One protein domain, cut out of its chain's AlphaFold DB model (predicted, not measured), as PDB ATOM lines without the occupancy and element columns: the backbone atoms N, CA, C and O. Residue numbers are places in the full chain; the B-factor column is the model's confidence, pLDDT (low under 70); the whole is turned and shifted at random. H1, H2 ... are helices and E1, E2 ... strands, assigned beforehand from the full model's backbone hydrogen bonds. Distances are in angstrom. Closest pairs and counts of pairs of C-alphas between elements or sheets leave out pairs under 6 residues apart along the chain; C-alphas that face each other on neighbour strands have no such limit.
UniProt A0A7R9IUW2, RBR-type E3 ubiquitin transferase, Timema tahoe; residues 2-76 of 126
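Overview. This is residues 2 to 76 of the 126 residues of the protein "RBR-type E3 ubiquitin transferase" of Timema tahoe (UniProt A0A7R9IUW2). Two small strand hairpins, E1 with E2 and E3 with E4, make the core, and a helix lies at each end of the long axis: H1, whose residues 2 to 8 stick out free, at one end and H2 at the other. Loops join these parts and make much of the body. The printed part has 75 residues, with two named helices and four named strands in the order H1, E1, E2, E3, E4, H2; each hairpin is an antiparallel sheet of two strands. The class is mixed, helices and strands, though under half of the residues are in named elements. The whole is only just compact, close to loose, with a radius of gyration of the C-alphas of 13.3 A, and only just elongated, spanning 40 by 27 by 22 A.

Arrangement. H1, residues 2 to 15, stands free over residues 2 to 8. Its closest C-alpha pair with E1, residues 19 to 21, is that of Val 13 and Arg 19, 5.7 A apart. E1 forms a hairpin with E2, residues 30 to 32; the two are antiparallel, their directions 144 degrees apart, and N 31 and O 20, 2.8 A apart, are within hydrogen-bond range. E2 and E3, residues 43 to 45, have 3 pairs of C-alphas within 8 A, the closest those of Cys 31 and Val 44, 7.4 A apart. E3 forms a hairpin with E4, residues 52 to 54; they are antiparallel at 142 degrees, with N 44 and O 53 at 2.8 A, within hydrogen-bond range. H2, residues 67 to 74, is apart from H1, E1, E2 and E3. In H1 and H2 every O i to N i+4 pair is within hydrogen-bond range.

Along the chain. H1 begins at C-alpha 2, at (6.680, -51.010, 59.680), and is 20.2 A long. E1, E2, E3 and E4 have three residues each; E1 begins at C-alpha 19, at (1.275, -40.081, 42.196). H2 is 10.5 A long and ends at C-alpha 74, at (-18.514, -27.631, 49.552).

Size, cuts and confidence. The two C-alphas farthest apart, those of Asp 2 and Gly 64, are 41.4 A apart. The printed part has no cut. The link from H1 to E1 is tight, and the link from E4 to H2, residues 55 to 66, is long, with no named element. The mean pLDDT of the printed part is 87.1; residues 35 to 39 and 74 to 76 are under 70.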
ATOM      1  N   ASP A   2       7.792 -51.416  60.558       77.38
ATOM      2  CA  ASP A   2       6.680 -51.010  59.680       77.38
ATOM      3  C   ASP A   2       6.436 -49.500  59.604       77.38
ATOM      4  O   ASP A   2       6.279 -48.952  58.515       77.38
ATOM      5  N   LYS A   3       6.519 -48.794  60.740       83.00
ATOM      6  CA  LYS A   3       6.406 -47.326  60.791       83.00
ATOM      7  C   LYS A   3       7.429 -46.653  59.867       83.00
ATOM      8  O   LYS A   3       7.077 -45.780  59.086       83.00
ATOM      9  N   HIS A   4       8.684 -47.099  59.911       87.44
ATOM     10  CA  HIS A   4       9.774 -46.516  59.122       87.44
ATOM     11  C   HIS A   4       9.575 -46.733  57.613       87.44
ATOM     12  O   HIS A   4       9.882 -45.855  56.811       87.44
ATOM     13  N   ARG A   5       9.013 -47.887  57.230       87.25
ATOM     14  CA  ARG A   5       8.657 -48.193  55.841       87.25
ATOM     15  C   ARG A   5       7.514 -47.308  55.344       87.25
ATOM     16  O   ARG A   5       7.610 -46.792  54.237       87.25
ATOM     17  N   ARG A   6       6.486 -47.088  56.170       87.75
ATOM     18  CA  ARG A   6       5.365 -46.196  55.843       87.75
ATOM     19  C   ARG A   6       5.826 -44.761  55.611       87.75
ATOM     20  O   ARG A   6       5.577 -44.228  54.542       87.75
ATOM     21  N   PHE A   7       6.603 -44.191  56.535       87.75
ATOM     22  CA  PHE A   7       7.146 -42.834  56.363       87.75
ATOM     23  C   PHE A   7       7.955 -42.672  55.079       87.75
ATOM     24  O   PHE A   7       7.914 -41.619  54.445       87.75
ATOM     25  N   ARG A   8       8.711 -43.706  54.698       90.94
ATOM     26  CA  ARG A   8       9.467 -43.686  53.448       90.94
ATOM     27  C   ARG A   8       8.532 -43.634  52.240       90.94
ATOM     28  O   ARG A   8       8.737 -42.784  51.383       90.94
ATOM     29  N   LEU A   9       7.515 -44.494  52.206       90.81
ATOM     30  CA  LEU A   9       6.544 -44.540  51.115       90.81
ATOM     31  C   LEU A   9       5.742 -43.238  51.010       90.81
ATOM     32  O   LEU A   9       5.600 -42.710  49.913       90.81
ATOM     33  N   ASP A  10       5.283 -42.687  52.135       90.00
ATOM     34  CA  ASP A  10       4.568 -41.406  52.167       90.00
ATOM     35  C   ASP A  10       5.418 -40.306  51.522       90.00
ATOM     36  O   ASP A  10       4.946 -39.579  50.649       90.00
ATOM     37  N   ARG A  11       6.712 -40.258  51.865       89.31
ATOM     38  CA  ARG A  11       7.658 -39.305  51.278       89.31
ATOM     39  C   ARG A  11       7.892 -39.545  49.787       89.31
ATOM     40  O   ARG A  11       8.034 -38.584  49.042       89.31
ATOM     41  N   GLU A  12       7.983 -40.798  49.350       91.81
ATOM     42  CA  GLU A  12       8.161 -41.140  47.932       91.81
ATOM     43  C   GLU A  12       6.957 -40.690  47.097       91.81
ATOM     44  O   GLU A  12       7.143 -40.076  46.049       91.81
ATOM     45  N   VAL A  13       5.738 -40.937  47.583       90.75
ATOM     46  CA  VAL A  13       4.501 -40.516  46.912       90.75
ATOM     47  C   VAL A  13       4.379 -38.994  46.895       90.75
ATOM     48  O   VAL A  13       4.066 -38.428  45.856       90.75
ATOM     49  N   ASP A  14       4.684 -38.316  48.002       85.44
ATOM     50  CA  ASP A  14       4.611 -36.853  48.080       85.44
ATOM     51  C   ASP A  14       5.596 -36.140  47.145       85.44
ATOM     52  O   ASP A  14       5.332 -35.025  46.695       85.44
ATOM     53  N   MET A  15       6.749 -36.746  46.870       84.69
ATOM     54  CA  MET A  15       7.756 -36.162  45.981       84.69
ATOM     55  C   MET A  15       7.454 -36.401  44.496       84.69
ATOM     56  O   MET A  15       8.019 -35.710  43.649       84.69
ATOM     57  N   ASP A  16       6.561 -37.337  44.174       87.06
ATOM     58  CA  ASP A  16       6.187 -37.682  42.807       87.06
ATOM     59  C   ASP A  16       4.856 -37.023  42.419       87.06
ATOM     60  O   ASP A  16       3.773 -37.465  42.796       87.06
ATOM     61  N   CYS A  17       4.927 -35.961  41.609       83.25
ATOM     62  CA  CYS A  17       3.742 -35.232  41.142       83.25
ATOM     63  C   CYS A  17       2.781 -36.075  40.285       83.25
ATOM     64  O   CYS A  17       1.636 -35.668  40.096       83.25
ATOM     65  N   SER A  18       3.220 -37.239  39.792       88.12
ATOM     66  CA  SER A  18       2.387 -38.174  39.034       88.12
ATOM     67  C   SER A  18       1.691 -39.221  39.911       88.12
ATOM     68  O   SER A  18       0.995 -40.107  39.412       88.12
ATOM     69  N   ARG A  19       1.854 -39.139  41.237       90.56
ATOM     70  CA  ARG A  19       1.275 -40.081  42.196       90.56
ATOM     71  C   ARG A  19       0.542 -39.339  43.303       90.56
ATOM     72  O   ARG A  19       0.847 -38.205  43.655       90.56
ATOM     73  N   SER A  20      -0.492 -39.975  43.834       91.44
ATOM     74  CA  SER A  20      -1.282 -39.423  44.932       91.44
ATOM     75  C   SER A  20      -1.886 -40.544  45.753       91.44
ATOM     76  O   SER A  20      -2.372 -41.531  45.200       91.44
ATOM     77  N   TRP A  21      -1.938 -40.366  47.066       93.62
ATOM     78  CA  TRP A  21      -2.776 -41.200  47.918       93.62
ATOM     79  C   TRP A  21      -4.254 -41.002  47.585       93.62
ATOM     80  O   TRP A  21      -4.678 -39.899  47.222       93.62
ATOM     81  N   CYS A  22      -5.035 -42.075  47.712       94.56
ATOM     82  CA  CYS A  22      -6.486 -41.994  47.705       94.56
ATOM     83  C   CYS A  22      -6.946 -41.101  48.873       94.56
ATOM     84  O   CYS A  22      -6.545 -41.344  50.010       94.56
ATOM     85  N   PRO A  23      -7.811 -40.100  48.639       93.31
ATOM     86  CA  PRO A  23      -8.270 -39.193  49.694       93.31
ATOM     87  C   PRO A  23      -9.265 -39.847  50.666       93.31
ATOM     88  O   PRO A  23      -9.615 -39.262  51.689       93.31
ATOM     89  N   ARG A  24      -9.762 -41.053  50.358       94.06
ATOM     90  CA  ARG A  24     -10.717 -41.757  51.215       94.06
ATOM     91  C   ARG A  24     -10.031 -42.232  52.492       94.06
ATOM     92  O   ARG A  24      -9.101 -43.033  52.439       94.06
ATOM     93  N   ALA A  25     -10.561 -41.810  53.638       92.62
ATOM     94  CA  ALA A  25     -10.107 -42.270  54.944       92.62
ATOM     95  C   ALA A  25     -10.080 -43.809  55.017       92.62
ATOM     96  O   ALA A  25     -11.047 -44.476  54.643       92.62
ATOM     97  N   GLY A  26      -8.957 -44.362  55.476       92.81
ATOM     98  CA  GLY A  26      -8.732 -45.809  55.562       92.81
ATOM     99  C   GLY A  26      -8.318 -46.489  54.249       92.81
ATOM    100  O   GLY A  26      -7.994 -47.672  54.276       92.81
ATOM    101  N   CYS A  27      -8.284 -45.780  53.115       95.00
ATOM    102  CA  CYS A  27      -7.760 -46.316  51.860       95.00
ATOM    103  C   CYS A  27      -6.280 -45.946  51.690       95.00
ATOM    104  O   CYS A  27      -5.941 -44.787  51.475       95.00
ATOM    105  N   GLU A  28      -5.392 -46.938  51.721       93.62
ATOM    106  CA  GLU A  28      -3.938 -46.753  51.571       93.62
ATOM    107  C   GLU A  28      -3.473 -47.036  50.136       93.62
ATOM    108  O   GLU A  28      -2.418 -47.616  49.893       93.62
ATOM    109  N   THR A  29      -4.295 -46.679  49.150       95.50
ATOM    110  CA  THR A  29      -3.981 -46.940  47.740       95.50
ATOM    111  C   THR A  29      -3.318 -45.728  47.115       95.50
ATOM    112  O   THR A  29      -3.869 -44.628  47.154       95.50
ATOM    113  N   VAL A  30      -2.160 -45.936  46.492       95.62
ATOM    114  CA  VAL A  30      -1.496 -44.922  45.666       95.62
ATOM    115  C   VAL A  30      -2.055 -45.013  44.253       95.62
ATOM    116  O   VAL A  30      -1.947 -46.050  43.603       95.62
ATOM    117  N   CYS A  31      -2.645 -43.924  43.777       94.88
ATOM    118  CA  CYS A  31      -3.192 -43.804  42.433       94.88
ATOM    119  C   CYS A  31      -2.245 -42.980  41.555       94.88
ATOM    120  O   CYS A  31      -1.617 -42.026  42.026       94.88
ATOM    121  N   SER A  32      -2.174 -43.332  40.273       92.19
ATOM    122  CA  SER A  32      -1.504 -42.509  39.267       92.19
ATOM    123  C   SER A  32      -2.378 -41.307  38.930       92.19
ATOM    124  O   SER A  32      -3.585 -41.445  38.729       92.19
ATOM    125  N   VAL A  33      -1.772 -40.129  38.871       88.81
ATOM    126  CA  VAL A  33      -2.433 -38.867  38.544       88.81
ATOM    127  C   VAL A  33      -1.620 -38.135  37.488       88.81
ATOM    128  O   VAL A  33      -0.402 -38.282  37.416       88.81
ATOM    129  N   CYS A  34      -2.273 -37.324  36.661       80.06
ATOM    130  CA  CYS A  34      -1.527 -36.384  35.837       80.06
ATOM    131  C   CYS A  34      -0.870 -35.323  36.736       80.06
ATOM    132  O   CYS A  34      -1.537 -34.829  37.653       80.06
ATOM    133  N   PRO A  35       0.399 -34.953  36.480       69.81
ATOM    134  CA  PRO A  35       1.034 -33.819  37.136       69.81
ATOM    135  C   PRO A  35       0.154 -32.573  37.002       69.81
ATOM    136  O   PRO A  35      -0.281 -32.231  35.895       69.81
ATOM    137  N   ALA A  36      -0.126 -31.901  38.121       62.56
ATOM    138  CA  ALA A  36      -0.798 -30.606  38.066       62.56
ATOM    139  C   ALA A  36       0.104 -29.635  37.277       62.56
ATOM    140  O   ALA A  36       1.316 -29.810  37.265       62.56
ATOM    141  N   GLY A  37      -0.468 -28.699  36.520       58.81
ATOM    142  CA  GLY A  37       0.295 -27.748  35.695       58.81
ATOM    143  C   GLY A  37       0.571 -28.172  34.245       58.81
ATOM    144  O   GLY A  37       0.929 -27.318  33.440       58.81
ATOM    145  N   GLY A  38       0.331 -29.439  33.874       61.66
ATOM    146  CA  GLY A  38       0.421 -29.912  32.478       61.66
ATOM    147  C   GLY A  38      -0.904 -30.367  31.852       61.66
ATOM    148  O   GLY A  38      -0.978 -30.561  30.640       61.66
ATOM    149  N   CYS A  39      -1.956 -30.571  32.651       68.94
ATOM    150  CA  CYS A  39      -3.233 -31.134  32.204       68.94
ATOM    151  C   CYS A  39      -4.426 -30.478  32.912       68.94
ATOM    152  O   CYS A  39      -4.312 -29.983  34.033       68.94
ATOM    153  N   LEU A  40      -5.594 -30.521  32.263       78.25
ATOM    154  CA  LEU A  40      -6.870 -30.165  32.890       78.25
ATOM    155  C   LEU A  40      -7.191 -31.127  34.055       78.25
ATOM    156  O   LEU A  40      -6.712 -32.263  34.050       78.25
ATOM    157  N   PRO A  41      -8.010 -30.714  35.044       84.81
ATOM    158  CA  PRO A  41      -8.481 -31.611  36.096       84.81
ATOM    159  C   PRO A  41      -9.138 -32.867  35.512       84.81
ATOM    160  O   PRO A  41      -9.971 -32.776  34.612       84.81
ATOM    161  N   GLN A  42      -8.784 -34.036  36.042       89.88
ATOM    162  CA  GLN A  42      -9.260 -35.334  35.562       89.88
ATOM    163  C   GLN A  42      -9.804 -36.187  36.704       89.88
ATOM    164  O   GLN A  42      -9.392 -36.040  37.859       89.88
ATOM    165  N   SER A  43     -10.725 -37.086  36.357       94.25
ATOM    166  CA  SER A  43     -11.223 -38.106  37.274       94.25
ATOM    167  C   SER A  43     -10.161 -39.177  37.475       94.25
ATOM    168  O   SER A  43      -9.655 -39.735  36.500       94.25
ATOM    169  N   VAL A  44      -9.841 -39.480  38.729       95.19
ATOM    170  CA  VAL A  44      -8.932 -40.560  39.110       95.19
ATOM    171  C   VAL A  44      -9.739 -41.630  39.824       95.19
ATOM    172  O   VAL A  44     -10.273 -41.387  40.906       95.19
ATOM    173  N   HIS A  45      -9.796 -42.818  39.227       96.94
ATOM    174  CA  HIS A  45     -10.491 -43.963  39.796       96.94
ATOM    175  C   HIS A  45      -9.574 -44.739  40.747       96.94
ATOM    176  O   HIS A  45      -8.502 -45.198  40.346       96.94
ATOM    177  N   CYS A  46      -9.987 -44.918  42.004       96.75
ATOM    178  CA  CYS A  46      -9.247 -45.759  42.940       96.75
ATOM    179  C   CYS A  46      -9.619 -47.245  42.765       96.75
ATOM    180  O   CYS A  46     -10.767 -47.602  43.025       96.75
ATOM    181  N   PRO A  47      -8.670 -48.144  42.441       96.19
ATOM    182  CA  PRO A  47      -8.971 -49.557  42.186       96.19
ATOM    183  C   PRO A  47      -9.368 -50.353  43.441       96.19
ATOM    184  O   PRO A  47      -9.850 -51.474  43.327       96.19
ATOM    185  N   THR A  48      -9.151 -49.803  44.639       96.94
ATOM    186  CA  THR A  48      -9.377 -50.518  45.905       96.94
ATOM    187  C   THR A  48     -10.702 -50.154  46.557       96.94
ATOM    188  O   THR A  48     -11.412 -51.034  47.032       96.94
ATOM    189  N   CYS A  49     -11.049 -48.868  46.593       96.25
ATOM    190  CA  CYS A  49     -12.280 -48.391  47.230       96.25
ATOM    191  C   CYS A  49     -13.315 -47.849  46.237       96.25
ATOM    192  O   CYS A  49     -14.325 -47.296  46.669       96.25
ATOM    193  N   THR A  50     -13.022 -47.952  44.934       95.75
ATOM    194  CA  THR A  50     -13.881 -47.580  43.797       95.75
ATOM    195  C   THR A  50     -14.366 -46.131  43.784       95.75
ATOM    196  O   THR A  50     -15.282 -45.805  43.038       95.75
ATOM    197  N   SER A  51     -13.796 -45.250  44.611       95.44
ATOM    198  CA  SER A  51     -14.163 -43.836  44.609       95.44
ATOM    199  C   SER A  51     -13.373 -43.058  43.573       95.44
ATOM    200  O   SER A  51     -12.151 -43.206  43.493       95.44
ATOM    201  N   ASP A  52     -14.068 -42.162  42.884       96.25
ATOM    202  CA  ASP A  52     -13.481 -41.214  41.949       96.25
ATOM    203  C   ASP A  52     -13.190 -39.875  42.628       96.25
ATOM    204  O   ASP A  52     -14.029 -39.310  43.340       96.25
ATOM    205  N   PHE A  53     -11.990 -39.353  42.400       94.38
ATOM    206  CA  PHE A  53     -11.556 -38.077  42.956       94.38
ATOM    207  C   PHE A  53     -10.854 -37.216  41.911       94.38
ATOM    208  O   PHE A  53     -10.379 -37.698  40.883       94.38
ATOM    209  N   CYS A  54     -10.801 -35.914  42.165       92.25
ATOM    210  CA  CYS A  54     -10.145 -34.962  41.286       92.25
ATOM    211  C   CYS A  54      -8.621 -35.094  41.372       92.25
ATOM    212  O   CYS A  54      -8.039 -34.985  42.455       92.25
ATOM    213  N   SER A  55      -7.957 -35.233  40.221       88.81
ATOM    214  CA  SER A  55      -6.493 -35.259  40.131       88.81
ATOM    215  C   SER A  55      -5.826 -33.999  40.695       88.81
ATOM    216  O   SER A  55      -4.690 -34.089  41.158       88.81
ATOM    217  N   ASN A  56      -6.527 -32.861  40.710       85.75
ATOM    218  CA  ASN A  56      -6.002 -31.573  41.157       85.75
ATOM    219  C   ASN A  56      -6.326 -31.290  42.639       85.75
ATOM    220  O   ASN A  56      -5.437 -31.355  43.484       85.75
ATOM    221  N   CYS A  57      -7.602 -31.066  42.989       85.38
ATOM    222  CA  CYS A  57      -7.991 -30.690  44.359       85.38
ATOM    223  C   CYS A  57      -8.045 -31.859  45.355       85.38
ATOM    224  O   CYS A  57      -8.204 -31.629  46.550       85.38
ATOM    225  N   LYS A  58      -7.949 -33.106  44.873       88.69
ATOM    226  CA  LYS A  58      -8.072 -34.344  45.667       88.69
ATOM    227  C   LYS A  58      -9.424 -34.524  46.382       88.69
ATOM    228  O   LYS A  58      -9.580 -35.467  47.149       88.69
ATOM    229  N   GLY A  59     -10.408 -33.668  46.109       89.50
ATOM    230  CA  GLY A  59     -11.798 -33.843  46.532       89.50
ATOM    231  C   GLY A  59     -12.573 -34.811  45.627       89.50
ATOM    232  O   GLY A  59     -12.012 -35.324  44.655       89.50
ATOM    233  N   PRO A  60     -13.868 -35.057  45.910       92.94
ATOM    234  CA  PRO A  60     -14.738 -35.857  45.046       92.94
ATOM    235  C   PRO A  60     -14.713 -35.367  43.594       92.94
ATOM    236  O   PRO A  60     -14.608 -34.164  43.353       92.94
ATOM    237  N   TRP A  61     -14.805 -36.280  42.625       94.88
ATOM    238  CA  TRP A  61     -14.840 -35.882  41.218       94.88
ATOM    239  C   TRP A  61     -16.043 -34.973  40.913       94.88
ATOM    240  O   TRP A  61     -17.171 -35.261  41.309       94.88
ATOM    241  N   HIS A  62     -15.791 -33.875  40.196       93.38
ATOM    242  CA  HIS A  62     -16.759 -32.801  39.959       93.38
ATOM    243  C   HIS A  62     -16.811 -32.412  38.465       93.38
ATOM    244  O   HIS A  62     -16.205 -31.423  38.039       93.38
ATOM    245  N   PRO A  63     -17.518 -33.188  37.625       92.00
ATOM    246  CA  PRO A  63     -17.579 -32.923  36.192       92.00
ATOM    247  C   PRO A  63     -18.275 -31.585  35.904       92.00
ATOM    248  O   PRO A  63     -19.316 -31.274  36.479       92.00
ATOM    249  N   GLY A  64     -17.701 -30.794  34.994       88.69
ATOM    250  CA  GLY A  64     -18.268 -29.509  34.567       88.69
ATOM    251  C   GLY A  64     -18.075 -28.345  35.544       88.69
ATOM    252  O   GLY A  64     -18.566 -27.256  35.270       88.69
ATOM    253  N   LEU A  65     -17.360 -28.549  36.656       89.25
ATOM    254  CA  LEU A  65     -16.980 -27.497  37.603       89.25
ATOM    255  C   LEU A  65     -15.456 -27.414  37.696       89.25
ATOM    256  O   LEU A  65     -14.779 -28.448  37.717       89.25
ATOM    257  N   SER A  66     -14.904 -26.207  37.815       87.75
ATOM    258  CA  SER A  66     -13.515 -26.057  38.243       87.75
ATOM    259  C   SER A  66     -13.374 -26.471  39.711       87.75
ATOM    260  O   SER A  66     -14.343 -26.536  40.476       87.75
ATOM    261  N   CYS A  67     -12.134 -26.738  40.129       86.50
ATOM    262  CA  CYS A  67     -11.833 -27.023  41.533       86.50
ATOM    263  C   CYS A  67     -12.282 -25.881  42.457       86.50
ATOM    264  O   CYS A  67     -12.704 -26.135  43.583       86.50
ATOM    265  N   GLU A  68     -12.231 -24.638  41.972       84.31
ATOM    266  CA  GLU A  68     -12.643 -23.460  42.725       84.31
ATOM    267  C   GLU A  68     -14.166 -23.413  42.913       84.31
ATOM    268  O   GLU A  68     -14.638 -23.245  44.040       84.31
ATOM    269  N   GLU A  69     -14.952 -23.649  41.855       88.12
ATOM    270  CA  GLU A  69     -16.413 -23.736  41.990       88.12
ATOM    271  C   GLU A  69     -16.831 -24.881  42.916       88.12
ATOM    272  O   GLU A  69     -17.720 -24.699  43.751       88.12
ATOM    273  N   ASN A  70     -16.188 -26.047  42.802       88.06
ATOM    274  CA  ASN A  70     -16.479 -27.183  43.672       88.06
ATOM    275  C   ASN A  70     -16.157 -26.875  45.144       88.06
ATOM    276  O   ASN A  70     -16.958 -27.177  46.028       88.06
ATOM    277  N   SER A  71     -15.026 -26.211  45.408       83.50
ATOM    278  CA  SER A  71     -14.653 -25.789  46.762       83.50
ATOM    279  C   SER A  71     -15.664 -24.806  47.352       83.50
ATOM    280  O   SER A  71     -16.052 -24.959  48.507       83.50
ATOM    281  N   ARG A  72     -16.139 -23.827  46.569       80.75
ATOM    282  CA  ARG A  72     -17.159 -22.864  47.024       80.75
ATOM    283  C   ARG A  72     -18.493 -23.538  47.345       80.75
ATOM    284  O   ARG A  72     -19.161 -23.133  48.289       80.75
ATOM    285  N   ARG A  73     -18.879 -24.573  46.588       78.69
ATOM    286  CA  ARG A  73     -20.087 -25.364  46.882       78.69
ATOM    287  C   ARG A  73     -19.942 -26.212  48.143       78.69
ATOM    288  O   ARG A  73     -20.912 -26.347  48.878       78.69
ATOM    289  N   SER A  74     -18.761 -26.781  48.383       69.06
ATOM    290  CA  SER A  74     -18.514 -27.631  49.552       69.06
ATOM    291  C   SER A  74     -18.323 -26.832  50.850       69.06
ATOM    292  O   SER A  74     -18.627 -27.351  51.918       69.06
ATOM    293  N   ASN A  75     -17.863 -25.577  50.769       60.84
ATOM    294  CA  ASN A  75     -17.645 -24.672  51.908       60.84
ATOM    295  C   ASN A  75     -18.894 -23.852  52.300       60.84
ATOM    296  O   ASN A  75     -18.768 -22.727  52.774       60.84
ATOM    297  N   GLN A  76     -20.111 -24.380  52.119       54.41
ATOM    298  CA  GLN A  76     -21.306 -23.734  52.691       54.41
ATOM    299  C   GLN A  76     -21.395 -23.858  54.225       54.41
ATOM    300  O   GLN A  76     -22.255 -23.229  54.833       54.41
TER     301      GLN A  76